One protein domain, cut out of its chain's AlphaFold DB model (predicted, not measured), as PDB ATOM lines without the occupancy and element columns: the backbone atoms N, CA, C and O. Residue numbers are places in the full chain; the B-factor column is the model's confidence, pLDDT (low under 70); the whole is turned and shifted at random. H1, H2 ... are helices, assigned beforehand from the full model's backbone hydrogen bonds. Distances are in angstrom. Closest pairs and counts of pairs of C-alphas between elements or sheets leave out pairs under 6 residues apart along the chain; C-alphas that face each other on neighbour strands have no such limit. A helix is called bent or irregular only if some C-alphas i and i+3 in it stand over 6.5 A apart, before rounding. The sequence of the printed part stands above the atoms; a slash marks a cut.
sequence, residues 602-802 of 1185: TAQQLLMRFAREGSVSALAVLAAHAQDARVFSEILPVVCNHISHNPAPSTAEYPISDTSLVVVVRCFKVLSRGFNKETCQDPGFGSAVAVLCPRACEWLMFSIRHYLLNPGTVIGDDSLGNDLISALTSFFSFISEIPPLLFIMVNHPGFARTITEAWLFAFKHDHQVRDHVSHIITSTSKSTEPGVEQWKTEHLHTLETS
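What this domain is: This is residues 602 to 802 of the 1185 residues of the protein "MYND-type domain-containing protein" of Armillaria ostoyae (UniProt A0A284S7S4). The longest helix, H5, is bent and stands in the middle of two rows of helices packed on each other: H1, H3, the arms of H5, H7, H8 and H10 make one row, and H2, H4, H6 and H9 the other. The rows follow the longest axis, with H1 at one end and H10 at the other. The printed part has 201 residues with ten named helices, H1 to H10 in chain order, and no named strand: all helix. It is compact, with a radius of gyration of the C-alphas of 16.5 A, and spans 55 by 40 by 27 A.

Where its parts are: H5, residues 683 to 708, was assigned by its hydrogen bonds as one helix, but it is bent: C-alphas 691 and 694 are 7.2 A apart. Its arms are H5a, residues 683 to 691, and H5b, residues 694 to 708, 20.2 A long; they stand at a steep tilt of 58 degrees. Before it come H1, residues 603 to 612, from C-alpha 603 at (-33.316, 31.345, 4.180); H2, 616 to 625; H3, 629 to 645, 24.6 A; and H4, 658 to 674, 24.3 A. H3 is irregular, but only just: C-alphas 634 and 637 are 6.9 A apart; it has a kink of 37 degrees near residue 636. After H5 come H6, 718 to 735, 26.0 A; H7, 739 to 746; H8, 751 to 764, 20.0 A; H9, 770 to 782; and H10, 788 to 800, ending at C-alpha 800 at (1.967, 55.279, -28.066).

How they stand to each other: H2, H3, H4, H5b, H6, H8 and H9 form an up and down bundle, each running against the one before it. H5b and H6, a helical hairpin, touch at Tyr 707 and Gly 721, with C-alphas 5.7 A apart, the closest, as are the pairs below. H6 touches H4 at Phe 731 and Ser 672, 4.3 A, and, with residues 729 to 733 alone, H9 at Ser 733 and Ile 776, 4.9 A. H4 touches H2 at Val 670 and Ala 623, 4.3 A, the same way at a shallow tilt of 8 degrees. H5a touches H3 at Phe 685 and Ser 633, 7.5 A, and H7 at Ala 690 and Leu 741, 5.9 A. H3 touches H1 at Val 638 and Arg 612, 5.6 A. H8 touches H5b at Thr 754 and Met 701, 6.1 A, and, with residues 752 to 757 alone, H10 at Ala 752 and His 795, 5.2 A. H1 and H10 are apart. Every O i to N i+4 pair is within hydrogen-bond range in H1, H2, H4, H5b, H6, H8, H9 and H10; H3 has 11 of 13, H5a 4 of 5 and H7 3 of 4.

The domain as a whole: The C-alphas farthest apart, Thr 602 and Glu 800, are 55.3 A apart. The printed part has no cut. The link from H3 to H4, 12 residues, is long. Mean pLDDT of the printed part is 81.1; residues 602 to 608, 614, 623, 650 to 659, 677 to 686 and 711 to 718 are under 70.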
ATOM      1  N   THR A 602     -32.572  26.677   5.331       50.50
ATOM      2  CA  THR A 602     -32.198  28.015   5.785       50.50
ATOM      3  C   THR A 602     -32.645  29.035   4.727       50.50
ATOM      4  O   THR A 602     -32.717  28.723   3.534       50.50
ATOM      5  N   ALA A 603     -32.953  30.276   5.126       53.41
ATOM      6  CA  ALA A 603     -33.316  31.345   4.180       53.41
ATOM      7  C   ALA A 603     -32.291  31.477   3.034       53.41
ATOM      8  O   ALA A 603     -32.650  31.756   1.892       53.41
ATOM      9  N   GLN A 604     -31.026  31.180   3.336       54.91
ATOM     10  CA  GLN A 604     -29.924  31.078   2.390       54.91
ATOM     11  C   GLN A 604     -30.124  29.962   1.353       54.91
ATOM     12  O   GLN A 604     -29.987  30.224   0.166       54.91
ATOM     13  N   GLN A 605     -30.525  28.750   1.742       57.50
ATOM     14  CA  GLN A 605     -30.746  27.650   0.794       57.50
ATOM     15  C   GLN A 605     -31.920  27.919  -0.168       57.50
ATOM     16  O   GLN A 605     -31.852  27.562  -1.348       57.50
ATOM     17  N   LEU A 606     -32.977  28.600   0.293       59.19
ATOM     18  CA  LEU A 606     -34.082  29.048  -0.569       59.19
ATOM     19  C   LEU A 606     -33.641  30.152  -1.538       59.19
ATOM     20  O   LEU A 606     -33.949  30.086  -2.729       59.19
ATOM     21  N   LEU A 607     -32.878  31.135  -1.049       66.38
ATOM     22  CA  LEU A 607     -32.280  32.172  -1.890       66.38
ATOM     23  C   LEU A 607     -31.363  31.562  -2.956       66.38
ATOM     24  O   LEU A 607     -31.477  31.925  -4.124       66.38
ATOM     25  N   MET A 608     -30.519  30.596  -2.589       69.81
ATOM     26  CA  MET A 608     -29.633  29.883  -3.515       69.81
ATOM     27  C   MET A 608     -30.411  29.142  -4.602       69.81
ATOM     28  O   MET A 608     -30.016  29.169  -5.766       69.81
ATOM     29  N   ARG A 609     -31.542  28.509  -4.263       72.56
ATOM     30  CA  ARG A 609     -32.408  27.860  -5.255       72.56
ATOM     31  C   ARG A 609     -33.000  28.870  -6.239       72.56
ATOM     32  O   ARG A 609     -32.883  28.673  -7.443       72.56
ATOM     33  N   PHE A 610     -33.589  29.961  -5.752       71.75
ATOM     34  CA  PHE A 610     -34.159  30.982  -6.637       71.75
ATOM     35  C   PHE A 610     -33.090  31.677  -7.484       71.75
ATOM     36  O   PHE A 610     -33.336  32.005  -8.642       71.75
ATOM     37  N   ALA A 611     -31.889  31.858  -6.936       75.00
ATOM     38  CA  ALA A 611     -30.750  32.342  -7.696       75.00
ATOM     39  C   ALA A 611     -30.369  31.367  -8.817       75.00
ATOM     40  O   ALA A 611     -30.145  31.824  -9.931       75.00
ATOM     41  N   ARG A 612     -30.378  30.043  -8.589       79.31
ATOM     42  CA  ARG A 612     -30.149  29.030  -9.648       79.31
ATOM     43  C   ARG A 612     -31.167  29.109 -10.777       79.31
ATOM     44  O   ARG A 612     -30.797  28.930 -11.930       79.31
ATOM     45  N   GLU A 613     -32.412  29.431 -10.455       75.50
ATOM     46  CA  GLU A 613     -33.502  29.584 -11.426       75.50
ATOM     47  C   GLU A 613     -33.477  30.948 -12.158       75.50
ATOM     48  O   GLU A 613     -34.324  31.201 -13.010       75.50
ATOM     49  N   GLY A 614     -32.506  31.828 -11.866       67.88
ATOM     50  CA  GLY A 614     -32.325  33.118 -12.548       67.88
ATOM     51  C   GLY A 614     -33.088  34.293 -11.922       67.88
ATOM     52  O   GLY A 614     -33.244  35.336 -12.555       67.88
ATOM     53  N   SER A 615     -33.566  34.165 -10.678       79.12
ATOM     54  CA  SER A 615     -34.264  35.256  -9.987       79.12
ATOM     55  C   SER A 615     -33.330  36.431  -9.688       79.12
ATOM     56  O   SER A 615     -32.445  36.351  -8.831       79.12
ATOM     57  N   VAL A 616     -33.585  37.565 -10.347       76.62
ATOM     58  CA  VAL A 616     -32.849  38.828 -10.166       76.62
ATOM     59  C   VAL A 616     -32.877  39.292  -8.709       76.62
ATOM     60  O   VAL A 616     -31.853  39.718  -8.178       76.62
ATOM     61  N   SER A 617     -34.027  39.179  -8.039       75.19
ATOM     62  CA  SER A 617     -34.180  39.576  -6.636       75.19
ATOM     63  C   SER A 617     -33.392  38.667  -5.696       75.19
ATOM     64  O   SER A 617     -32.776  39.158  -4.755       75.19
ATOM     65  N   ALA A 618     -33.359  37.356  -5.958       74.62
ATOM     66  CA  ALA A 618     -32.574  36.423  -5.151       74.62
ATOM     67  C   ALA A 618     -31.069  36.666  -5.320       74.62
ATOM     68  O   ALA A 618     -30.351  36.765  -4.327       74.62
ATOM     69  N   LEU A 619     -30.606  36.859  -6.562       74.75
ATOM     70  CA  LEU A 619     -29.223  37.243  -6.852       74.75
ATOM     71  C   LEU A 619     -28.861  38.588  -6.204       74.75
ATOM     72  O   LEU A 619     -27.767  38.724  -5.667       74.75
ATOM     73  N   ALA A 620     -29.771  39.567  -6.192       73.94
ATOM     74  CA  ALA A 620     -29.544  40.861  -5.547       73.94
ATOM     75  C   ALA A 620     -29.419  40.751  -4.018       73.94
ATOM     76  O   ALA A 620     -28.536  41.377  -3.431       73.94
ATOM     77  N   VAL A 621     -30.264  39.940  -3.374       75.19
ATOM     78  CA  VAL A 621     -30.177  39.683  -1.928       75.19
ATOM     79  C   VAL A 621     -28.885  38.943  -1.594       75.19
ATOM     80  O   VAL A 621     -28.198  39.324  -0.648       75.19
ATOM     81  N   LEU A 622     -28.507  37.935  -2.380       70.44
ATOM     82  CA  LEU A 622     -27.255  37.218  -2.159       70.44
ATOM     83  C   LEU A 622     -26.030  38.107  -2.412       70.44
ATOM     84  O   LEU A 622     -25.083  38.054  -1.637       70.44
ATOM     85  N   ALA A 623     -26.070  39.000  -3.406       69.69
ATOM     86  CA  ALA A 623     -25.014  39.989  -3.638       69.69
ATOM     87  C   ALA A 623     -24.809  40.931  -2.442       69.69
ATOM     88  O   ALA A 623     -23.707  41.427  -2.232       69.69
ATOM     89  N   ALA A 624     -25.853  41.216  -1.658       76.12
ATOM     90  CA  ALA A 624     -25.727  42.014  -0.438       76.12
ATOM     91  C   ALA A 624     -25.014  41.262   0.701       76.12
ATOM     92  O   ALA A 624     -24.438  41.902   1.571       76.12
ATOM     93  N   HIS A 625     -25.020  39.926   0.671       76.06
ATOM     94  CA  HIS A 625     -24.410  39.062   1.688       76.06
ATOM     95  C   HIS A 625     -23.127  38.374   1.196       76.06
ATOM     96  O   HIS A 625     -22.530  37.596   1.931       76.06
ATOM     97  N   ALA A 626     -22.689  38.664  -0.032       75.38
ATOM     98  CA  ALA A 626     -21.545  38.016  -0.665       75.38
ATOM     99  C   ALA A 626     -20.211  38.277   0.058       75.38
ATOM    100  O   ALA A 626     -19.263  37.550  -0.184       75.38
ATOM    101  N   GLN A 627     -20.134  39.268   0.953       76.31
ATOM    102  CA  GLN A 627     -18.935  39.530   1.760       76.31
ATOM    103  C   GLN A 627     -18.618  38.403   2.758       76.31
ATOM    104  O   GLN A 627     -17.467  38.272   3.168       76.31
ATOM    105  N   ASP A 628     -19.607  37.586   3.144       77.12
ATOM    106  CA  ASP A 628     -19.376  36.398   3.972       77.12
ATOM    107  C   ASP A 628     -18.781  35.276   3.111       77.12
ATOM    108  O   ASP A 628     -19.430  34.764   2.194       77.12
ATOM    109  N   ALA A 629     -17.553  34.860   3.433       73.75
ATOM    110  CA  ALA A 629     -16.813  33.860   2.672       73.75
ATOM    111  C   ALA A 629     -17.547  32.512   2.532       73.75
ATOM    112  O   ALA A 629     -17.441  31.855   1.493       73.75
ATOM    113  N   ARG A 630     -18.341  32.106   3.535       74.94
ATOM    114  CA  ARG A 630     -19.128  30.862   3.481       74.94
ATOM    115  C   ARG A 630     -20.294  30.992   2.508       74.94
ATOM    116  O   ARG A 630     -20.507  30.107   1.683       74.94
ATOM    117  N   VAL A 631     -21.011  32.115   2.563       75.38
ATOM    118  CA  VAL A 631     -22.114  32.414   1.634       75.38
ATOM    119  C   VAL A 631     -21.587  32.532   0.204       75.38
ATOM    120  O   VAL A 631     -22.208  32.026  -0.732       75.38
ATOM    121  N   PHE A 632     -20.424  33.163   0.035       80.81
ATOM    122  CA  PHE A 632     -19.796  33.355  -1.264       80.81
ATOM    123  C   PHE A 632     -19.370  32.038  -1.929       80.81
ATOM    124  O   PHE A 632     -19.655  31.818  -3.108       80.81
ATOM    125  N   SER A 633     -18.760  31.128  -1.163       78.81
ATOM    126  CA  SER A 633     -18.370  29.798  -1.650       78.81
ATOM    127  C   SER A 633     -19.580  28.990  -2.149       78.81
ATOM    128  O   SER A 633     -19.528  28.354  -3.202       78.81
ATOM    129  N   GLU A 634     -20.727  29.096  -1.469       79.19
ATOM    130  CA  GLU A 634     -21.960  28.410  -1.874       79.19
ATOM    131  C   GLU A 634     -22.639  29.007  -3.124       79.19
ATOM    132  O   GLU A 634     -23.259  28.268  -3.897       79.19
ATOM    133  N   ILE A 635     -22.547  30.328  -3.343       83.88
ATOM    134  CA  ILE A 635     -23.178  30.998  -4.499       83.88
ATOM    135  C   ILE A 635     -22.330  30.914  -5.762       83.88
ATOM    136  O   ILE A 635     -22.877  30.936  -6.868       83.88
ATOM    137  N   LEU A 636     -21.009  30.806  -5.630       84.62
ATOM    138  CA  LEU A 636     -20.089  30.860  -6.761       84.62
ATOM    139  C   LEU A 636     -20.448  29.881  -7.897       84.62
ATOM    140  O   LEU A 636     -20.520  30.338  -9.039       84.62
ATOM    141  N   PRO A 637     -20.792  28.597  -7.651       85.94
ATOM    142  CA  PRO A 637     -21.208  27.686  -8.721       85.94
ATOM    143  C   PRO A 637     -22.451  28.168  -9.485       85.94
ATOM    144  O   PRO A 637     -22.567  27.955 -10.691       85.94
ATOM    145  N   VAL A 638     -23.378  28.842  -8.796       86.31
ATOM    146  CA  VAL A 638     -24.606  29.393  -9.388       86.31
ATOM    147  C   VAL A 638     -24.278  30.551 -10.323       86.31
ATOM    148  O   VAL A 638     -24.787  30.612 -11.442       86.31
ATOM    149  N   VAL A 639     -23.400  31.449  -9.877       88.06
ATOM    150  CA  VAL A 639     -22.926  32.586 -10.674       88.06
ATOM    151  C   VAL A 639     -22.144  32.107 -11.895       88.06
ATOM    152  O   VAL A 639     -22.433  32.548 -13.007       88.06
ATOM    153  N   CYS A 640     -21.223  31.156 -11.714       85.94
ATOM    154  CA  CYS A 640     -20.461  30.572 -12.815       85.94
ATOM    155  C   CYS A 640     -21.382  29.932 -13.860       85.94
ATOM    156  O   CYS A 640     -21.166  30.118 -15.059       85.94
ATOM    157  N   ASN A 641     -22.436  29.231 -13.427       86.88
ATOM    158  CA  ASN A 641     -23.410  28.634 -14.334       86.88
ATOM    159  C   ASN A 641     -24.147  29.694 -15.169       86.88
ATOM    160  O   ASN A 641     -24.232  29.549 -16.388       86.88
ATOM    161  N   HIS A 642     -24.635  30.772 -14.547       88.06
ATOM    162  CA  HIS A 642     -25.349  31.840 -15.262       88.06
ATOM    163  C   HIS A 642     -24.473  32.574 -16.268       88.06
ATOM    164  O   HIS A 642     -24.909  32.780 -17.398       88.06
ATOM    165  N   ILE A 643     -23.238  32.927 -15.903       87.94
ATOM    166  CA  ILE A 643     -22.322  33.607 -16.830       87.94
ATOM    167  C   ILE A 643     -21.936  32.673 -17.986       87.94
ATOM    168  O   ILE A 643     -21.892  33.102 -19.135       87.94
ATOM    169  N   SER A 644     -21.727  31.381 -17.716       84.69
ATOM    170  CA  SER A 644     -21.382  30.405 -18.763       84.69
ATOM    171  C   SER A 644     -22.510  30.193 -19.780       84.69
ATOM    172  O   SER A 644     -22.233  29.969 -20.956       84.69
ATOM    173  N   HIS A 645     -23.775  30.282 -19.351       85.00
ATOM    174  CA  HIS A 645     -24.952  30.134 -20.220       85.00
ATOM    175  C   HIS A 645     -25.401  31.445 -20.886       85.00
ATOM    176  O   HIS A 645     -26.281  31.415 -21.744       85.00
ATOM    177  N   ASN A 646     -24.805  32.584 -20.522       84.38
ATOM    178  CA  ASN A 646     -25.081  33.891 -21.118       84.38
ATOM    179  C   ASN A 646     -23.763  34.498 -21.642       84.38
ATOM    180  O   ASN A 646     -23.154  35.316 -20.948       84.38
ATOM    181  N   PRO A 647     -23.277  34.085 -22.829       84.25
ATOM    182  CA  PRO A 647     -22.039  34.613 -23.401       84.25
ATOM    183  C   PRO A 647     -22.192  36.077 -23.837       84.25
ATOM    184  O   PRO A 647     -23.289  36.518 -24.186       84.25
ATOM    185  N   ALA A 648     -21.082  36.820 -23.847       84.25
ATOM    186  CA  ALA A 648     -21.073  38.191 -24.348       84.25
ATOM    187  C   ALA A 648     -21.364  38.217 -25.864       84.25
ATOM    188  O   ALA A 648     -20.896  37.329 -26.588       84.25
ATOM    189  N   PRO A 649     -22.104  39.215 -26.379       79.06
ATOM    190  CA  PRO A 649     -22.361  39.323 -27.812       79.06
ATOM    191  C   PRO A 649     -21.082  39.557 -28.619       79.06
ATOM    192  O   PRO A 649     -20.198  40.311 -28.213       79.06
ATOM    193  N   SER A 650     -21.011  38.951 -29.806       67.56
ATOM    194  CA  SER A 650     -19.894  39.128 -30.741       67.56
ATOM    195  C   SER A 650     -20.028  40.370 -31.634       67.56
ATOM    196  O   SER A 650     -19.026  40.828 -32.178       67.56
ATOM    197  N   THR A 651     -21.241  40.916 -31.799       59.91
ATOM    198  CA  THR A 651     -21.557  42.094 -32.633       59.91
ATOM    199  C   THR A 651     -22.727  42.893 -32.040       59.91
ATOM    200  O   THR A 651     -23.541  42.340 -31.301       59.91
ATOM    201  N   ALA A 652     -22.830  44.186 -32.375       53.44
ATOM    202  CA  ALA A 652     -23.880  45.101 -31.896       53.44
ATOM    203  C   ALA A 652     -25.308  44.765 -32.391       53.44
ATOM    204  O   ALA A 652     -26.265  45.416 -31.986       53.44
ATOM    205  N   GLU A 653     -25.465  43.765 -33.265       49.59
ATOM    206  CA  GLU A 653     -26.733  43.437 -33.935       49.59
ATOM    207  C   GLU A 653     -27.615  42.432 -33.172       49.59
ATOM    208  O   GLU A 653     -28.757  42.203 -33.568       49.59
ATOM    209  N   TYR A 654     -27.130  41.831 -32.079       45.72
ATOM    210  CA  TYR A 654     -27.922  40.893 -31.278       45.72
ATOM    211  C   TYR A 654     -28.521  41.584 -30.044       45.72
ATOM    212  O   TYR A 654     -27.779  41.864 -29.099       45.72
ATOM    213  N   PRO A 655     -29.845  41.831 -29.992       52.97
ATOM    214  CA  PRO A 655     -30.476  42.319 -28.776       52.97
ATOM    215  C   PRO A 655     -30.390  41.226 -27.706       52.97
ATOM    216  O   PRO A 655     -31.006  40.164 -27.813       52.97
ATOM    217  N   ILE A 656     -29.591  41.479 -26.669       58.72
ATOM    218  CA  ILE A 656     -29.628  40.685 -25.441       58.72
ATOM    219  C   ILE A 656     -31.018  40.903 -24.844       58.72
ATOM    220  O   ILE A 656     -31.468  42.042 -24.754       58.72
ATOM    221  N   SER A 657     -31.712  39.839 -24.436       61.53
ATOM    222  CA  SER A 657     -32.941  40.042 -23.666       61.53
ATOM    223  C   SER A 657     -32.604  40.859 -22.411       61.53
ATOM    224  O   SER A 657     -31.648  40.515 -21.709       61.53
ATOM    225  N   ASP A 658     -33.370  41.913 -22.106       64.06
ATOM    226  CA  ASP A 658     -33.143  42.745 -20.908       64.06
ATOM    227  C   ASP A 658     -32.987  41.875 -19.649       64.06
ATOM    228  O   ASP A 658     -32.186  42.152 -18.760       64.06
ATOM    229  N   THR A 659     -33.692  40.742 -19.607       64.75
ATOM    230  CA  THR A 659     -33.638  39.773 -18.512       64.75
ATOM    231  C   THR A 659     -32.273  39.084 -18.381       64.75
ATOM    232  O   THR A 659     -31.754  38.991 -17.270       64.75
ATOM    233  N   SER A 660     -31.655  38.643 -19.483       74.50
ATOM    234  CA  SER A 660     -30.312  38.034 -19.476       74.50
ATOM    235  C   SER A 660     -29.235  39.033 -19.056       74.50
ATOM    236  O   SER A 660     -28.374  38.700 -18.241       74.50
ATOM    237  N   LEU A 661     -29.301  40.271 -19.559       80.75
ATOM    238  CA  LEU A 661     -28.340  41.318 -19.204       80.75
ATOM    239  C   LEU A 661     -28.429  41.661 -17.712       80.75
ATOM    240  O   LEU A 661     -27.406  41.713 -17.031       80.75
ATOM    241  N   VAL A 662     -29.645  41.807 -17.171       83.56
ATOM    242  CA  VAL A 662     -29.858  42.058 -15.739       83.56
ATOM    243  C   VAL A 662     -29.300  40.918 -14.882       83.56
ATOM    244  O   VAL A 662     -28.659  41.187 -13.865       83.56
ATOM    245  N   VAL A 663     -29.492  39.652 -15.273       86.19
ATOM    246  CA  VAL A 663     -28.916  38.502 -14.552       86.19
ATOM    247  C   VAL A 663     -27.387  38.572 -14.545       86.19
ATOM    248  O   VAL A 663     -26.786  38.466 -13.476       86.19
ATOM    249  N   VAL A 664     -26.760  38.833 -15.696       87.75
ATOM    250  CA  VAL A 664     -25.297  38.964 -15.820       87.75
ATOM    251  C   VAL A 664     -24.758  40.108 -14.956       87.75
ATOM    252  O   VAL A 664     -23.801  39.908 -14.207       87.75
ATOM    253  N   VAL A 665     -25.408  41.279 -14.969       89.44
ATOM    254  CA  VAL A 665     -25.042  42.415 -14.104       89.44
ATOM    255  C   VAL A 665     -25.088  42.013 -12.629       89.44
ATOM    256  O   VAL A 665     -24.163  42.311 -11.872       89.44
ATOM    257  N   ARG A 666     -26.144  41.311 -12.191       89.00
ATOM    258  CA  ARG A 666     -26.243  40.847 -10.797       89.00
ATOM    259  C   ARG A 666     -25.160  39.828 -10.460       89.00
ATOM    260  O   ARG A 666     -24.574  39.938  -9.390       89.00
ATOM    261  N   CYS A 667     -24.862  38.895 -11.359       90.00
ATOM    262  CA  CYS A 667     -23.784  37.922 -11.196       90.00
ATOM    263  C   CYS A 667     -22.422  38.602 -10.999       90.00
ATOM    264  O   CYS A 667     -21.726  38.286 -10.034       90.00
ATOM    265  N   PHE A 668     -22.066  39.588 -11.826       90.62
ATOM    266  CA  PHE A 668     -20.813  40.325 -11.637       90.62
ATOM    267  C   PHE A 668     -20.820  41.212 -10.388       90.62
ATOM    268  O   PHE A 668     -19.778  41.335  -9.754       90.62
ATOM    269  N   LYS A 669     -21.974  41.743  -9.952       88.81
ATOM    270  CA  LYS A 669     -22.095  42.422  -8.644       88.81
ATOM    271  C   LYS A 669     -21.902  41.472  -7.455       88.81
ATOM    272  O   LYS A 669     -21.398  41.904  -6.422       88.81
ATOM    273  N   VAL A 670     -22.303  40.200  -7.569       87.94
ATOM    274  CA  VAL A 670     -21.990  39.172  -6.557       87.94
ATOM    275  C   VAL A 670     -20.480  38.955  -6.501       87.94
ATOM    276  O   VAL A 670     -19.915  38.991  -5.413       87.94
ATOM    277  N   LEU A 671     -19.827  38.776  -7.655       87.88
ATOM    278  CA  LEU A 671     -18.374  38.584  -7.721       87.88
ATOM    279  C   LEU A 671     -17.641  39.810  -7.167       87.88
ATOM    280  O   LEU A 671     -16.882  39.687  -6.217       87.88
ATOM    281  N   SER A 672     -17.929  41.014  -7.657       86.44
ATOM    282  CA  SER A 672     -17.223  42.225  -7.225       86.44
ATOM    283  C   SER A 672     -17.327  42.493  -5.716       86.44
ATOM    284  O   SER A 672     -16.434  43.103  -5.145       86.44
ATOM    285  N   ARG A 673     -18.415  42.057  -5.061       84.44
ATOM    286  CA  ARG A 673     -18.617  42.220  -3.610       84.44
ATOM    287  C   ARG A 673     -18.080  41.069  -2.775       84.44
ATOM    288  O   ARG A 673     -17.746  41.290  -1.615       84.44
ATOM    289  N   GLY A 674     -18.089  39.857  -3.322       79.00
ATOM    290  CA  GLY A 674     -17.638  38.674  -2.603       79.00
ATOM    291  C   GLY A 674     -16.133  38.477  -2.629       79.00
ATOM    292  O   GLY A 674     -15.593  37.881  -1.707       79.00
ATOM    293  N   PHE A 675     -15.439  39.034  -3.624       74.44
ATOM    294  CA  PHE A 675     -13.982  39.006  -3.663       74.44
ATOM    295  C   PHE A 675     -13.376  39.895  -2.573       74.44
ATOM    296  O   PHE A 675     -13.467  41.120  -2.609       74.44
ATOM    297  N   ASN A 676     -12.731  39.253  -1.601       71.62
ATOM    298  CA  ASN A 676     -11.961  39.890  -0.537       71.62
ATOM    299  C   ASN A 676     -10.766  39.012  -0.110       71.62
ATOM    300  O   ASN A 676     -10.650  37.848  -0.501       71.62
ATOM    301  N   LYS A 677      -9.891  39.562   0.742       65.62
ATOM    302  CA  LYS A 677      -8.646  38.913   1.190       65.62
ATOM    303  C   LYS A 677      -8.850  37.548   1.872       65.62
ATOM    304  O   LYS A 677      -7.931  36.734   1.840       65.62
ATOM    305  N   GLU A 678     -10.015  37.295   2.472       66.56
ATOM    306  CA  GLU A 678     -10.354  36.016   3.114       66.56
ATOM    307  C   GLU A 678     -10.793  34.971   2.078       66.56
ATOM    308  O   GLU A 678     -10.297  33.847   2.079       66.56
ATOM    309  N   THR A 679     -11.661  35.352   1.137       67.81
ATOM    310  CA  THR A 679     -12.162  34.450   0.078       67.81
ATOM    311  C   THR A 679     -11.088  34.000  -0.912       67.81
ATOM    312  O   THR A 679     -11.148  32.879  -1.412       67.81
ATOM    313  N   CYS A 680     -10.065  34.826  -1.156       64.00
ATOM    314  CA  CYS A 680      -8.962  34.495  -2.062       64.00
ATOM    315  C   CYS A 680      -8.034  33.382  -1.539       64.00
ATOM    316  O   CYS A 680      -7.194  32.900  -2.296       64.00
ATOM    317  N   GLN A 681      -8.151  32.982  -0.266       64.06
ATOM    318  CA  GLN A 681      -7.303  31.951   0.348       64.06
ATOM    319  C   GLN A 681      -7.857  30.524   0.188       64.06
ATOM    320  O   GLN A 681      -7.163  29.566   0.527       64.06
ATOM    321  N   ASP A 682      -9.078  30.355  -0.337       65.38
ATOM    322  CA  ASP A 682      -9.675  29.040  -0.591       65.38
ATOM    323  C   ASP A 682      -9.066  28.388  -1.861       65.38
ATOM    324  O   ASP A 682      -9.170  28.943  -2.958       65.38
ATOM    325  N   PRO A 683      -8.447  27.195  -1.781       57.19
ATOM    326  CA  PRO A 683      -7.863  26.522  -2.945       57.19
ATOM    327  C   PRO A 683      -8.885  26.104  -4.017       57.19
ATOM    328  O   PRO A 683      -8.558  26.076  -5.205       57.19
ATOM    329  N   GLY A 684     -10.125  25.776  -3.630       63.28
ATOM    330  CA  GLY A 684     -11.185  25.382  -4.567       63.28
ATOM    331  C   GLY A 684     -11.664  26.552  -5.430       63.28
ATOM    332  O   GLY A 684     -12.073  26.379  -6.581       63.28
ATOM    333  N   PHE A 685     -11.528  27.763  -4.903       68.31
ATOM    334  CA  PHE A 685     -11.995  29.002  -5.500       68.31
ATOM    335  C   PHE A 685     -11.221  29.412  -6.756       68.31
ATOM    336  O   PHE A 685     -11.829  29.691  -7.792       68.31
ATOM    337  N   GLY A 686      -9.884  29.390  -6.699       69.50
ATOM    338  CA  GLY A 686      -9.035  29.786  -7.828       69.50
ATOM    339  C   GLY A 686      -9.336  28.983  -9.098       69.50
ATOM    340  O   GLY A 686      -9.363  29.542 -10.193       69.50
ATOM    341  N   SER A 687      -9.667  27.696  -8.952       74.94
ATOM    342  CA  SER A 687     -10.044  26.835 -10.080       74.94
ATOM    343  C   SER A 687     -11.408  27.187 -10.690       74.94
ATOM    344  O   SER A 687     -11.527  27.264 -11.912       74.94
ATOM    345  N   ALA A 688     -12.425  27.472  -9.869       77.06
ATOM    346  CA  ALA A 688     -13.752  27.866 -10.348       77.06
ATOM    347  C   ALA A 688     -13.715  29.207 -11.102       77.06
ATOM    348  O   ALA A 688     -14.360  29.362 -12.141       77.06
ATOM    349  N   VAL A 689     -12.926  30.161 -10.602       79.56
ATOM    350  CA  VAL A 689     -12.761  31.484 -11.216       79.56
ATOM    351  C   VAL A 689     -11.908  31.401 -12.480       79.56
ATOM    352  O   VAL A 689     -12.225  32.063 -13.465       79.56
ATOM    353  N   ALA A 690     -10.881  30.548 -12.508       83.94
ATOM    354  CA  ALA A 690     -10.070  30.317 -13.703       83.94
ATOM    355  C   ALA A 690     -10.916  29.827 -14.892       83.94
ATOM    356  O   ALA A 690     -10.744  30.314 -16.006       83.94
ATOM    357  N   VAL A 691     -11.882  28.930 -14.652       85.69
ATOM    358  CA  VAL A 691     -12.818  28.449 -15.688       85.69
ATOM    359  C   VAL A 691     -13.717  29.575 -16.215       85.69
ATOM    360  O   VAL A 691     -14.035  29.617 -17.402       85.69
ATOM    361  N   LEU A 692     -14.114  30.507 -15.344       87.56
ATOM    362  CA  LEU A 692     -14.973  31.642 -15.683       87.56
ATOM    363  C   LEU A 692     -14.227  32.774 -16.408       87.56
ATOM    364  O   LEU A 692     -14.818  33.483 -17.227       87.56
ATOM    365  N   CYS A 693     -12.947  32.970 -16.085       88.75
ATOM    366  CA  CYS A 693     -12.166  34.153 -16.443       88.75
ATOM    367  C   CYS A 693     -12.198  34.507 -17.947       88.75
ATOM    368  O   CYS A 693     -12.432  35.679 -18.253       88.75
ATOM    369  N   PRO A 694     -12.097  33.556 -18.902       90.38
ATOM    370  CA  PRO A 694     -12.215  33.875 -20.328       90.38
ATOM    371  C   PRO A 694     -13.560  34.522 -20.692       90.38
ATOM    372  O   PRO A 694     -13.597  35.560 -21.346       90.38
ATOM    373  N   ARG A 695     -14.680  33.984 -20.187       89.69
ATOM    374  CA  ARG A 695     -16.018  34.559 -20.418       89.69
ATOM    375  C   ARG A 695     -16.190  35.914 -19.746       89.69
ATOM    376  O   ARG A 695     -16.837  36.799 -20.300       89.69
ATOM    377  N   ALA A 696     -15.600  36.099 -18.569       91.38
ATOM    378  CA  ALA A 696     -15.582  37.402 -17.919       91.38
ATOM    379  C   ALA A 696     -14.779  38.437 -18.730       91.38
ATOM    380  O   ALA A 696     -15.199  39.591 -18.805       91.38
ATOM    381  N   CYS A 697     -13.674  38.036 -19.376       93.00
ATOM    382  CA  CYS A 697     -12.884  38.912 -20.247       93.00
ATOM    383  C   CYS A 697     -13.695  39.355 -21.469       93.00
ATOM    384  O   CYS A 697     -13.689  40.536 -21.811       93.00
ATOM    385  N   GLU A 698     -14.442  38.440 -22.095       91.62
ATOM    386  CA  GLU A 698     -15.355  38.766 -23.199       91.62
ATOM    387  C   GLU A 698     -16.400  39.815 -22.778       91.62
ATOM    388  O   GLU A 698     -16.573  40.822 -23.465       91.62
ATOM    389  N   TRP A 699     -17.041  39.632 -21.615       92.19
ATOM    390  CA  TRP A 699     -18.011  40.590 -21.070       92.19
ATOM    391  C   TRP A 699     -17.393  41.947 -20.718       92.19
ATOM    392  O   TRP A 699     -17.990  42.988 -21.005       92.19
ATOM    393  N   LEU A 700     -16.195  41.965 -20.126       93.56
ATOM    394  CA  LEU A 700     -15.458  43.198 -19.837       93.56
ATOM    395  C   LEU A 700     -15.138  43.965 -21.118       93.56
ATOM    396  O   LEU A 700     -15.418  45.159 -21.206       93.56
ATOM    397  N   MET A 701     -14.610  43.289 -22.135       92.38
ATOM    398  CA  MET A 701     -14.276  43.949 -23.393       92.38
ATOM    399  C   MET A 701     -15.517  44.438 -24.140       92.38
ATOM    400  O   MET A 701     -15.506  45.551 -24.662       92.38
ATOM    401  N   PHE A 702     -16.591  43.642 -24.173       89.38
ATOM    402  CA  PHE A 702     -17.870  44.054 -24.748       89.38
ATOM    403  C   PHE A 702     -18.400  45.307 -24.044       89.38
ATOM    404  O   PHE A 702     -18.675  46.318 -24.690       89.38
ATOM    405  N   SER A 703     -18.480  45.267 -22.711       89.56
ATOM    406  CA  SER A 703     -19.027  46.374 -21.927       89.56
ATOM    407  C   SER A 703     -18.215  47.662 -22.079       89.56
ATOM    408  O   SER A 703     -18.803  48.718 -22.301       89.56
ATOM    409  N   ILE A 704     -16.881  47.587 -22.072       91.44
ATOM    410  CA  ILE A 704     -16.017  48.743 -22.341       91.44
ATOM    411  C   ILE A 704     -16.268  49.297 -23.747       91.44
ATOM    412  O   ILE A 704     -16.491  50.493 -23.909       91.44
ATOM    413  N   ARG A 705     -16.257  48.457 -24.786       88.62
ATOM    414  CA  ARG A 705     -16.372  48.943 -26.172       88.62
ATOM    415  C   ARG A 705     -17.716  49.603 -26.459       88.62
ATOM    416  O   ARG A 705     -17.747  50.585 -27.199       88.62
ATOM    417  N   HIS A 706     -18.789  49.072 -25.885       83.12
ATOM    418  CA  HIS A 706     -20.154  49.465 -26.225       83.12
ATOM    419  C   HIS A 706     -20.780  50.464 -25.253       83.12
ATOM    420  O   HIS A 706     -21.482  51.357 -25.704       83.12
ATOM    421  N   TYR A 707     -20.505  50.365 -23.950       84.44
ATOM    422  CA  TYR A 707     -21.091  51.278 -22.961       84.44
ATOM    423  C   TYR A 707     -20.121  52.382 -22.518       84.44
ATOM    424  O   TYR A 707     -20.580  53.460 -22.158       84.44
ATOM    425  N   LEU A 708     -18.798  52.155 -22.566       88.31
ATOM    426  CA  LEU A 708     -17.809  53.173 -22.183       88.31
ATOM    427  C   LEU A 708     -17.315  53.974 -23.393       88.31
ATOM    428  O   LEU A 708     -17.439  55.191 -23.423       88.31
ATOM    429  N   LEU A 709     -16.755  53.295 -24.398       87.75
ATOM    430  CA  LEU A 709     -16.093  53.954 -25.528       87.75
ATOM    431  C   LEU A 709     -17.075  54.438 -26.606       87.75
ATOM    432  O   LEU A 709     -16.789  55.428 -27.273       87.75
ATOM    433  N   ASN A 710     -18.222  53.767 -26.782       81.12
ATOM    434  CA  ASN A 710     -19.214  54.092 -27.818       81.12
ATOM    435  C   ASN A 710     -20.669  54.071 -27.300       81.12
ATOM    436  O   ASN A 710     -21.494  53.337 -27.861       81.12
ATOM    437  N   PRO A 711     -21.022  54.891 -26.289       65.19
ATOM    438  CA  PRO A 711     -22.326  54.829 -25.615       65.19
ATOM    439  C   PRO A 711     -23.533  54.999 -26.559       65.19
ATOM    440  O   PRO A 711     -24.606  54.485 -26.286       65.19
ATOM    441  N   GLY A 712     -23.369  55.643 -27.721       59.66
ATOM    442  CA  GLY A 712     -24.449  55.851 -28.698       59.66
ATOM    443  C   GLY A 712     -24.746  54.685 -29.655       59.66
ATOM    444  O   GLY A 712     -25.550  54.859 -30.566       59.66
ATOM    445  N   THR A 713     -24.081  53.531 -29.522       55.88
ATOM    446  CA  THR A 713     -24.196  52.407 -30.482       55.88
ATOM    447  C   THR A 713     -25.114  51.266 -30.033       55.88
ATOM    448  O   THR A 713     -25.341  50.339 -30.809       55.88
ATOM    449  N   VAL A 714     -25.659  51.318 -28.813       55.28
ATOM    450  CA  VAL A 714     -26.474  50.242 -28.223       55.28
ATOM    451  C   VAL A 714     -27.934  50.675 -28.078       55.28
ATOM    452  O   VAL A 714     -28.226  51.776 -27.626       55.28
ATOM    453  N   ILE A 715     -28.864  49.786 -28.433       49.75
ATOM    454  CA  ILE A 715     -30.299  49.925 -28.145       49.75
ATOM    455  C   ILE A 715     -30.539  49.288 -26.761       49.75
ATOM    456  O   ILE A 715     -30.744  48.080 -26.682       49.75
ATOM    457  N   GLY A 716     -30.431  50.051 -25.665       55.28
ATOM    458  CA  GLY A 716     -30.587  49.532 -24.292       55.28
ATOM    459  C   GLY A 716     -30.487  50.603 -23.192       55.28
ATOM    460  O   GLY A 716     -30.218  51.762 -23.482       55.28
ATOM    461  N   ASP A 717     -30.735  50.223 -21.932       60.69
ATOM    462  CA  ASP A 717     -30.654  51.113 -20.756       60.69
ATOM    463  C   ASP A 717     -29.191  51.404 -20.359       60.69
ATOM    464  O   ASP A 717     -28.511  50.556 -19.768       60.69
ATOM    465  N   ASP A 718     -28.718  52.623 -20.643       66.62
ATOM    466  CA  ASP A 718     -27.376  53.120 -20.295       66.62
ATOM    467  C   ASP A 718     -27.034  52.951 -18.803       66.62
ATOM    468  O   ASP A 718     -25.867  52.765 -18.437       66.62
ATOM    469  N   SER A 719     -28.031  52.969 -17.910       78.12
ATOM    470  CA  SER A 719     -27.804  52.764 -16.476       78.12
ATOM    471  C   SER A 719     -27.322  51.345 -16.171       78.12
ATOM    472  O   SER A 719     -26.472  51.152 -15.296       78.12
ATOM    473  N   LEU A 720     -27.847  50.342 -16.878       78.88
ATOM    474  CA  LEU A 720     -27.514  48.937 -16.652       78.88
ATOM    475  C   LEU A 720     -26.132  48.588 -17.227       78.88
ATOM    476  O   LEU A 720     -25.381  47.826 -16.614       78.88
ATOM    477  N   GLY A 721     -25.773  49.188 -18.365       81.00
ATOM    478  CA  GLY A 721     -24.433  49.090 -18.946       81.00
ATOM    479  C   GLY A 721     -23.352  49.659 -18.023       81.00
ATOM    480  O   GLY A 721     -22.341  49.002 -17.771       81.00
ATOM    481  N   ASN A 722     -23.597  50.832 -17.431       84.12
ATOM    482  CA  ASN A 722     -22.688  51.443 -16.454       84.12
ATOM    483  C   ASN A 722     -22.512  50.586 -15.191       84.12
ATOM    484  O   ASN A 722     -21.391  50.409 -14.702       84.12
ATOM    485  N   ASP A 723     -23.607  50.008 -14.696       86.75
ATOM    486  CA  ASP A 723     -23.603  49.052 -13.587       86.75
ATOM    487  C   ASP A 723     -22.745  47.812 -13.891       86.75
ATOM    488  O   ASP A 723     -22.029  47.317 -13.013       86.75
ATOM    489  N   LEU A 724     -22.814  47.309 -15.129       90.12
ATOM    490  CA  LEU A 724     -22.040  46.161 -15.589       90.12
ATOM    491  C   LEU A 724     -20.544  46.479 -15.667       90.12
ATOM    492  O   LEU A 724     -19.751  45.724 -15.104       90.12
ATOM    493  N   ILE A 725     -20.157  47.591 -16.312       91.06
ATOM    494  CA  ILE A 725     -18.742  47.988 -16.412       91.06
ATOM    495  C   ILE A 725     -18.166  48.161 -15.008       91.06
ATOM    496  O   ILE A 725     -17.114  47.603 -14.721       91.06
ATOM    497  N   SER A 726     -18.864  48.872 -14.114       90.12
ATOM    498  CA  SER A 726     -18.370  49.104 -12.754       90.12
ATOM    499  C   SER A 726     -18.162  47.802 -11.978       90.12
ATOM    500  O   SER A 726     -17.150  47.662 -11.291       90.12
ATOM    501  N   ALA A 727     -19.103  46.855 -12.072       91.12
ATOM    502  CA  ALA A 727     -18.983  45.562 -11.401       91.12
ATOM    503  C   ALA A 727     -17.826  44.734 -11.980       91.12
ATOM    504  O   ALA A 727     -17.042  44.159 -11.226       91.12
ATOM    505  N   LEU A 728     -17.684  44.716 -13.308       93.69
ATOM    506  CA  LEU A 728     -16.608  44.012 -13.997       93.69
ATOM    507  C   LEU A 728     -15.241  44.613 -13.676       93.69
ATOM    508  O   LEU A 728     -14.371  43.886 -13.217       93.69
ATOM    509  N   THR A 729     -15.030  45.919 -13.848       93.19
ATOM    510  CA  THR A 729     -13.721  46.534 -13.571       93.19
ATOM    511  C   THR A 729     -13.308  46.342 -12.115       93.19
ATOM    512  O   THR A 729     -12.143  46.063 -11.856       93.19
ATOM    513  N   SER A 730     -14.263  46.412 -11.180       90.88
ATOM    514  CA  SER A 730     -14.021  46.124  -9.762       90.88
ATOM    515  C   SER A 730     -13.632  44.667  -9.520       90.88
ATOM    516  O   SER A 730     -12.633  44.383  -8.871       90.88
ATOM    517  N   PHE A 731     -14.357  43.717 -10.110       91.25
ATOM    518  CA  PHE A 731     -13.989  42.306 -10.048       91.25
ATOM    519  C   PHE A 731     -12.581  42.048 -10.626       91.25
ATOM    520  O   PHE A 731     -11.762  41.383  -9.991       91.25
ATOM    521  N   PHE A 732     -12.272  42.634 -11.786       92.62
ATOM    522  CA  PHE A 732     -10.980  42.496 -12.457       92.62
ATOM    523  C   PHE A 732      -9.819  43.136 -11.687       92.62
ATOM    524  O   PHE A 732      -8.721  42.578 -11.704       92.62
ATOM    525  N   SER A 733     -10.037  44.242 -10.964       90.50
ATOM    526  CA  SER A 733      -8.991  44.815 -10.109       90.50
ATOM    527  C   SER A 733      -8.568  43.840  -9.010       90.50
ATOM    528  O   SER A 733      -7.372  43.678  -8.790       90.50
ATOM    529  N   PHE A 734      -9.503  43.103  -8.402       86.75
ATOM    530  CA  PHE A 734      -9.155  42.106  -7.383       86.75
ATOM    531  C   PHE A 734      -8.408  40.904  -7.966       86.75
ATOM    532  O   PHE A 734      -7.352  40.527  -7.462       86.75
ATOM    533  N   ILE A 735      -8.919  40.296  -9.044       88.12
ATOM    534  CA  ILE A 735      -8.284  39.085  -9.597       88.12
ATOM    535  C   ILE A 735      -6.945  39.358 -10.286       88.12
ATOM    536  O   ILE A 735      -6.158  38.428 -10.444       88.12
ATOM    537  N   SER A 736      -6.657  40.613 -10.649       90.25
ATOM    538  CA  SER A 736      -5.362  41.001 -11.223       90.25
ATOM    539  C   SER A 736      -4.184  40.812 -10.261       90.25
ATOM    540  O   SER A 736      -3.045  40.725 -10.709       90.25
ATOM    541  N   GLU A 737      -4.444  40.699  -8.955       86.56
ATOM    542  CA  GLU A 737      -3.425  40.411  -7.939       86.56
ATOM    543  C   GLU A 737      -3.150  38.907  -7.765       86.56
ATOM    544  O   GLU A 737      -2.212  38.525  -7.069       86.56
ATOM    545  N   ILE A 738      -3.959  38.034  -8.382       85.94
ATOM    546  CA  ILE A 738      -3.853  36.577  -8.246       85.94
ATOM    547  C   ILE A 738      -3.114  36.016  -9.472       85.94
ATOM    548  O   ILE A 738      -3.702  35.975 -10.557       85.94
ATOM    549  N   PRO A 739      -1.864  35.525  -9.340       87.88
ATOM    550  CA  PRO A 739      -1.018  35.245 -10.502       87.88
ATOM    551  C   PRO A 739      -1.607  34.245 -11.525       87.88
ATOM    552  O   PRO A 739      -1.638  34.573 -12.712       87.88
ATOM    553  N   PRO A 740      -2.208  33.101 -11.124       86.25
ATOM    554  CA  PRO A 740      -2.835  32.179 -12.081       86.25
ATOM    555  C   PRO A 740      -4.021  32.770 -12.858       86.25
ATOM    556  O   PRO A 740      -4.280  32.369 -13.991       86.25
ATOM    557  N   LEU A 741      -4.767  33.706 -12.260       89.00
ATOM    558  CA  LEU A 741      -5.899  34.364 -12.917       89.00
ATOM    559  C   LEU A 741      -5.416  35.488 -13.829       89.00
ATOM    560  O   LEU A 741      -5.906  35.615 -14.952       89.00
ATOM    561  N   LEU A 742      -4.409  36.238 -13.377       91.31
ATOM    562  CA  LEU A 742      -3.732  37.242 -14.180       91.31
ATOM    563  C   LEU A 742      -3.154  36.627 -15.460       91.31
ATOM    564  O   LEU A 742      -3.352  37.199 -16.528       91.31
ATOM    565  N   PHE A 743      -2.534  35.442 -15.385       91.00
ATOM    566  CA  PHE A 743      -2.061  34.702 -16.560       91.00
ATOM    567  C   PHE A 743      -3.168  34.526 -17.616       91.00
ATOM    568  O   PHE A 743      -2.941  34.755 -18.802       91.00
ATOM    569  N   ILE A 744      -4.393  34.180 -17.208       91.88
ATOM    570  CA  ILE A 744      -5.522  34.008 -18.137       91.88
ATOM    571  C   ILE A 744      -5.927  35.349 -18.763       91.88
ATOM    572  O   ILE A 744      -6.184  35.414 -19.964       91.88
ATOM    573  N   MET A 745      -5.955  36.419 -17.963       93.56
ATOM    574  CA  MET A 745      -6.328  37.765 -18.409       93.56
ATOM    575  C   MET A 745      -5.350  38.317 -19.447       93.56
ATOM    576  O   MET A 745      -5.763  38.774 -20.510       93.56
ATOM    577  N   VAL A 746      -4.047  38.265 -19.150       92.75
ATOM    578  CA  VAL A 746      -3.013  38.882 -19.997       92.75
ATOM    579  C   VAL A 746      -2.829  38.154 -21.325       92.75
ATOM    580  O   VAL A 746      -2.440  38.779 -22.306       92.75
ATOM    581  N   ASN A 747      -3.156  36.860 -21.374       91.62
ATOM    582  CA  ASN A 747      -3.135  36.063 -22.599       91.62
ATOM    583  C   ASN A 747      -4.465  36.118 -23.377       91.62
ATOM    584  O   ASN A 747      -4.564  35.531 -24.457       91.62
ATOM    585  N   HIS A 748      -5.495  36.812 -22.872       92.88
ATOM    586  CA  HIS A 748      -6.758  36.950 -23.592       92.88
ATOM    587  C   HIS A 748      -6.622  37.960 -24.750       92.88
ATOM    588  O   HIS A 748      -6.252  39.115 -24.517       92.88
ATOM    589  N   PRO A 749      -6.978  37.591 -25.998       91.19
ATOM    590  CA  PRO A 749      -6.813  38.472 -27.152       91.19
ATOM    591  C   PRO A 749      -7.530  39.818 -26.988       91.19
ATOM    592  O   PRO A 749      -8.722  39.859 -26.674       91.19
ATOM    593  N   GLY A 750      -6.807  40.917 -27.224       89.50
ATOM    594  CA  GLY A 750      -7.336  42.282 -27.177       89.50
ATOM    595  C   GLY A 750      -7.594  42.831 -25.772       89.50
ATOM    596  O   GLY A 750      -8.100  43.952 -25.652       89.50
ATOM    597  N   PHE A 751      -7.269  42.081 -24.715       93.19
ATOM    598  CA  PHE A 751      -7.479  42.516 -23.335       93.19
ATOM    599  C   PHE A 751      -6.609  43.728 -22.991       93.19
ATOM    600  O   PHE A 751      -7.130  44.734 -22.505       93.19
ATOM    601  N   ALA A 752      -5.310  43.674 -23.316       92.62
ATOM    602  CA  ALA A 752      -4.368  44.764 -23.057       92.62
ATOM    603  C   ALA A 752      -4.830  46.065 -23.716       92.62
ATOM    604  O   ALA A 752      -4.989  47.085 -23.043       92.62
ATOM    605  N   ARG A 753      -5.137  46.011 -25.016       92.69
ATOM    606  CA  ARG A 753      -5.647  47.158 -25.767       92.69
ATOM    607  C   ARG A 753      -6.927  47.721 -25.152       92.69
ATOM    608  O   ARG A 753      -7.000  48.918 -24.901       92.69
ATOM    609  N   THR A 754      -7.907  46.868 -24.854       93.81
ATOM    610  CA  THR A 754      -9.223  47.316 -24.368       93.81
ATOM    611  C   THR A 754      -9.139  47.971 -22.984       93.81
ATOM    612  O   THR A 754      -9.758  49.008 -22.760       93.81
ATOM    613  N   ILE A 755      -8.339  47.417 -22.065       94.75
ATOM    614  CA  ILE A 755      -8.092  48.032 -20.750       94.75
ATOM    615  C   ILE A 755      -7.348  49.363 -20.888       94.75
ATOM    616  O   ILE A 755      -7.661  50.317 -20.179       94.75
ATOM    617  N   THR A 756      -6.403  49.457 -21.822       92.44
ATOM    618  CA  THR A 756      -5.645  50.693 -22.064       92.44
ATOM    619  C   THR A 756      -6.531  51.797 -22.641       92.44
ATOM    620  O   THR A 756      -6.484  52.931 -22.172       92.44
ATOM    621  N   GLU A 757      -7.386  51.472 -23.615       92.62
ATOM    622  CA  GLU A 757      -8.375  52.402 -24.175       92.62
ATOM    623  C   GLU A 757      -9.381  52.856 -23.102       92.62
ATOM    624  O   GLU A 757      -9.688  54.046 -23.006       92.62
ATOM    625  N   ALA A 758      -9.839  51.937 -22.239       93.19
ATOM    626  CA  ALA A 758     -10.699  52.273 -21.106       93.19
ATOM    627  C   ALA A 758     -10.013  53.204 -20.103       93.19
ATOM    628  O   ALA A 758     -10.648  54.134 -19.614       93.19
ATOM    629  N   TRP A 759      -8.730  52.980 -19.812       90.56
ATOM    630  CA  TRP A 759      -7.931  53.855 -18.956       90.56
ATOM    631  C   TRP A 759      -7.834  55.263 -19.555       90.56
ATOM    632  O   TRP A 759      -8.237  56.225 -18.903       90.56
ATOM    633  N   LEU A 760      -7.434  55.394 -20.824       89.06
ATOM    634  CA  LEU A 760      -7.370  56.690 -21.515       89.06
ATOM    635  C   LEU A 760      -8.714  57.432 -21.479       89.06
ATOM    636  O   LEU A 760      -8.770  58.617 -21.143       89.06
ATOM    637  N   PHE A 761      -9.809  56.729 -21.776       89.31
ATOM    638  CA  PHE A 761     -11.148  57.310 -21.749       89.31
ATOM    639  C   PHE A 761     -11.569  57.729 -20.338       89.31
ATOM    640  O   PHE A 761     -12.038  58.854 -20.149       89.31
ATOM    641  N   ALA A 762     -11.411  56.842 -19.352       87.62
ATOM    642  CA  ALA A 762     -11.880  57.065 -17.989       87.62
ATOM    643  C   ALA A 762     -11.165  58.243 -17.327       87.62
ATOM    644  O   ALA A 762     -11.788  58.995 -16.583       87.62
ATOM    645  N   PHE A 763      -9.883  58.445 -17.624       81.69
ATOM    646  CA  PHE A 763      -9.151  59.606 -17.137       81.69
ATOM    647  C   PHE A 763      -9.563  60.903 -17.826       81.69
ATOM    648  O   PHE A 763      -9.785  61.901 -17.148       81.69
ATOM    649  N   LYS A 764      -9.720  60.884 -19.154       82.12
ATOM    650  CA  LYS A 764     -10.110  62.069 -19.933       82.12
ATOM    651  C   LYS A 764     -11.488  62.619 -19.548       82.12
ATOM    652  O   LYS A 764     -11.722  63.814 -19.693       82.12
ATOM    653  N   HIS A 765     -12.378  61.758 -19.050       82.25
ATOM    654  CA  HIS A 765     -13.762  62.106 -18.708       82.25
ATOM    655  C   HIS A 765     -14.089  61.991 -17.205       82.25
ATOM    656  O   HIS A 765     -15.264  62.039 -16.856       82.25
ATOM    657  N   ASP A 766     -13.092  61.813 -16.322       75.75
ATOM    658  CA  ASP A 766     -13.279  61.600 -14.866       75.75
ATOM    659  C   ASP A 766     -14.322  60.505 -14.530       75.75
ATOM    660  O   ASP A 766     -15.201  60.667 -13.686       75.75
ATOM    661  N   HIS A 767     -14.253  59.366 -15.224       85.38
ATOM    662  CA  HIS A 767     -15.227  58.279 -15.093       85.38
ATOM    663  C   HIS A 767     -14.973  57.409 -13.848       85.38
ATOM    664  O   HIS A 767     -13.834  57.071 -13.528       85.38
ATOM    665  N   GLN A 768     -16.038  56.909 -13.210       84.19
ATOM    666  CA  GLN A 768     -15.982  56.126 -11.958       84.19
ATOM    667  C   GLN A 768     -15.145  54.830 -12.001       84.19
ATOM    668  O   GLN A 768     -14.794  54.273 -10.966       84.19
ATOM    669  N   VAL A 769     -14.829  54.311 -13.191       87.94
ATOM    670  CA  VAL A 769     -14.069  53.051 -13.349       87.94
ATOM    671  C   VAL A 769     -12.560  53.263 -13.383       87.94
ATOM    672  O   VAL A 769     -11.808  52.292 -13.380       87.94
ATOM    673  N   ARG A 770     -12.128  54.527 -13.407       84.44
ATOM    674  CA  ARG A 770     -10.737  54.964 -13.516       84.44
ATOM    675  C   ARG A 770      -9.794  54.261 -12.541       84.44
ATOM    676  O   ARG A 770      -8.738  53.778 -12.949       84.44
ATOM    677  N   ASP A 771     -10.177  54.196 -11.273       82.06
ATOM    678  CA  ASP A 771      -9.312  53.659 -10.221       82.06
ATOM    679  C   ASP A 771      -9.142  52.142 -10.394       82.06
ATOM    680  O   ASP A 771      -8.028  51.625 -10.357       82.06
ATOM    681  N   HIS A 772     -10.228  51.441 -10.735       88.88
ATOM    682  CA  HIS A 772     -10.201  50.007 -11.016       88.88
ATOM    683  C   HIS A 772      -9.313  49.660 -12.220       88.88
ATOM    684  O   HIS A 772      -8.491  48.750 -12.134       88.88
ATOM    685  N   VAL A 773      -9.431  50.386 -13.341       90.81
ATOM    686  CA  VAL A 773      -8.592  50.122 -14.529       90.81
ATOM    687  C   VAL A 773      -7.122  50.482 -14.297       90.81
ATOM    688  O   VAL A 773      -6.243  49.770 -14.780       90.81
ATOM    689  N   SER A 774      -6.841  51.519 -13.501       85.25
ATOM    690  CA  SER A 774      -5.472  51.863 -13.080       85.25
ATOM    691  C   SER A 774      -4.849  50.758 -12.239       85.25
ATOM    692  O   SER A 774      -3.686  50.403 -12.439       85.25
ATOM    693  N   HIS A 775      -5.635  50.187 -11.324       85.69
ATOM    694  CA  HIS A 775      -5.200  49.081 -10.484       85.69
ATOM    695  C   HIS A 775      -4.887  47.836 -11.308       85.69
ATOM    696  O   HIS A 775      -3.826  47.253 -11.131       85.69
ATOM    697  N   ILE A 776      -5.740  47.477 -12.276       91.38
ATOM    698  CA  ILE A 776      -5.486  46.339 -13.178       91.38
ATOM    699  C   ILE A 776      -4.143  46.511 -13.901       91.38
ATOM    700  O   ILE A 776      -3.332  45.585 -13.914       91.38
ATOM    701  N   ILE A 777      -3.885  47.690 -14.477       89.81
ATOM    702  CA  ILE A 777      -2.625  47.973 -15.184       89.81
ATOM    703  C   ILE A 777      -1.432  47.908 -14.221       89.81
ATOM    704  O   ILE A 777      -0.424  47.278 -14.535       89.81
ATOM    705  N   THR A 778      -1.557  48.509 -13.038       83.31
ATOM    706  CA  THR A 778      -0.488  48.566 -12.030       83.31
ATOM    707  C   THR A 778      -0.156  47.192 -11.444       83.31
ATOM    708  O   THR A 778       1.011  46.864 -11.235       83.31
ATOM    709  N   SER A 779      -1.162  46.362 -11.182       86.06
ATOM    710  CA  SER A 779      -0.969  44.986 -10.714       86.06
ATOM    711  C   SER A 779      -0.330  44.127 -11.801       86.06
ATOM    712  O   SER A 779       0.615  43.385 -11.536       86.06
ATOM    713  N   THR A 780      -0.767  44.299 -13.054       89.50
ATOM    714  CA  THR A 780      -0.182  43.597 -14.205       89.50
ATOM    715  C   THR A 780       1.278  43.997 -14.428       89.50
ATOM    716  O   THR A 780       2.116  43.140 -14.700       89.50
ATOM    717  N   SER A 781       1.615  45.281 -14.275       83.19
ATOM    718  CA  SER A 781       2.971  45.781 -14.519       83.19
ATOM    719  C   SER A 781       4.005  45.279 -13.514       83.19
ATOM    720  O   SER A 781       5.167  45.095 -13.885       83.19
ATOM    721  N   LYS A 782       3.583  45.027 -12.269       82.00
ATOM    722  CA  LYS A 782       4.422  44.488 -11.187       82.00
ATOM    723  C   LYS A 782       4.597  42.966 -11.253       82.00
ATOM    724  O   LYS A 782       5.419  42.423 -10.521       82.00
ATOM    725  N   SER A 783       3.833  42.278 -12.099       86.12
ATOM    726  CA  SER A 783       3.822  40.817 -12.173       86.12
ATOM    727  C   SER A 783       4.954  40.242 -13.030       86.12
ATOM    728  O   SER A 783       5.385  40.840 -14.017       86.12
ATOM    729  N   THR A 784       5.397  39.035 -12.668       87.88
ATOM    730  CA  THR A 784       6.377  38.219 -13.408       87.88
ATOM    731  C   THR A 784       5.739  37.029 -14.134       87.88
ATOM    732  O   THR A 784       6.453  36.129 -14.573       87.88
ATOM    733  N   GLU A 785       4.408  36.978 -14.229       87.50
ATOM    734  CA  GLU A 785       3.689  35.866 -14.861       87.50
ATOM    735  C   GLU A 785       3.993  35.730 -16.368       87.50
ATOM    736  O   GLU A 785       4.185  36.736 -17.065       87.50
ATOM    737  N   PRO A 786       4.001  34.503 -16.926       83.94
ATOM    738  CA  PRO A 786       4.244  34.314 -18.352       83.94
ATOM    739  C   PRO A 786       3.157  34.993 -19.211       83.94
ATOM    740  O   PRO A 786       1.968  34.930 -18.913       83.94
ATOM    741  N   GLY A 787       3.548  35.659 -20.300       85.25
ATOM    742  CA  GLY A 787       2.627  36.413 -21.170       85.25
ATOM    743  C   GLY A 787       2.468  37.896 -20.810       85.25
ATOM    744  O   GLY A 787       2.065  38.682 -21.667       85.25
ATOM    745  N   VAL A 788       2.892  38.324 -19.612       88.50
ATOM    746  CA  VAL A 788       2.917  39.752 -19.233       88.50
ATOM    747  C   VAL A 788       3.777  40.577 -20.199       88.50
ATOM    748  O   VAL A 788       3.398  41.688 -20.544       88.50
ATOM    749  N   GLU A 789       4.890  40.046 -20.713       87.19
ATOM    750  CA  GLU A 789       5.726  40.765 -21.694       87.19
ATOM    751  C   GLU A 789       5.009  41.016 -23.033       87.19
ATOM    752  O   GLU A 789       5.126  42.090 -23.631       87.19
ATOM    753  N   GLN A 790       4.192  40.061 -23.485       88.12
ATOM    754  CA  GLN A 790       3.366  40.250 -24.678       88.12
ATOM    755  C   GLN A 790       2.257  41.278 -24.418       88.12
ATOM    756  O   GLN A 790       2.039  42.171 -25.237       88.12
ATOM    757  N   TRP A 791       1.617  41.207 -23.248       91.81
ATOM    758  CA  TRP A 791       0.640  42.199 -22.804       91.81
ATOM    759  C   TRP A 791       1.246  43.606 -22.730       91.81
ATOM    760  O   TRP A 791       0.653  44.550 -23.246       91.81
ATOM    761  N   LYS A 792       2.460  43.747 -22.175       88.50
ATOM    762  CA  LYS A 792       3.201  45.017 -22.106       88.50
ATOM    763  C   LYS A 792       3.445  45.584 -23.499       88.50
ATOM    764  O   LYS A 792       3.313  46.787 -23.683       88.50
ATOM    765  N   THR A 793       3.748  44.731 -24.477       89.06
ATOM    766  CA  THR A 793       3.960  45.147 -25.871       89.06
ATOM    767  C   THR A 793       2.683  45.733 -26.487       89.06
ATOM    768  O   THR A 793       2.726  46.803 -27.094       89.06
ATOM    769  N   GLU A 794       1.530  45.083 -26.305       90.69
ATOM    770  CA  GLU A 794       0.238  45.577 -26.813       90.69
ATOM    771  C   GLU A 794      -0.251  46.826 -26.051       90.69
ATOM    772  O   GLU A 794      -0.740  47.786 -26.660       90.69
ATOM    773  N   HIS A 795      -0.073  46.847 -24.727       90.75
ATOM    774  CA  HIS A 795      -0.340  48.003 -23.870       90.75
ATOM    775  C   HIS A 795       0.486  49.218 -24.309       90.75
ATOM    776  O   HIS A 795      -0.070  50.289 -24.561       90.75
ATOM    777  N   LEU A 796       1.799  49.033 -24.490       91.00
ATOM    778  CA  LEU A 796       2.726  50.059 -24.956       91.00
ATOM    779  C   LEU A 796       2.322  50.599 -26.329       91.00
ATOM    780  O   LEU A 796       2.210  51.812 -26.493       91.00
ATOM    781  N   HIS A 797       2.041  49.712 -27.287       90.94
ATOM    782  CA  HIS A 797       1.594  50.122 -28.618       90.94
ATOM    783  C   HIS A 797       0.343  51.007 -28.543       90.94
ATOM    784  O   HIS A 797       0.262  52.020 -29.235       90.94
ATOM    785  N   THR A 798      -0.602  50.666 -27.661       91.38
ATOM    786  CA  THR A 798      -1.836  51.437 -27.462       91.38
ATOM    787  C   THR A 798      -1.559  52.803 -26.825       91.38
ATOM    788  O   THR A 798      -2.067  53.809 -27.319       91.38
ATOM    789  N   LEU A 799      -0.717  52.882 -25.787       90.69
ATOM    790  CA  LEU A 799      -0.316  54.159 -25.178       90.69
ATOM    791  C   LEU A 799       0.382  55.087 -26.183       90.69
ATOM    792  O   LEU A 799       0.139  56.296 -26.204       90.69
ATOM    793  N   GLU A 800       1.224  54.526 -27.051       88.94
ATOM    794  CA  GLU A 800       1.967  55.279 -28.066       88.94
ATOM    795  C   GLU A 800       1.101  55.764 -29.237       88.94
ATOM    796  O   GLU A 800       1.548  56.624 -29.998       88.94
ATOM    797  N   THR A 801      -0.154  55.312 -29.356       89.62
ATOM    798  CA  THR A 801      -1.102  55.909 -30.314       89.62
ATOM    799  C   THR A 801      -1.488  57.341 -29.939       89.62
ATOM    800  O   THR A 801      -1.788  58.138 -30.826       89.62
ATOM    801  N   SER A 802      -1.471  57.687 -28.643       85.31
ATOM    802  CA  SER A 802      -1.885  58.999 -28.122       85.31
ATOM    803  C   SER A 802      -0.992  59.469 -26.956       85.31
ATOM    804  O   SER A 802      -1.477  59.702 -25.849       85.31
TER     805      SER A 802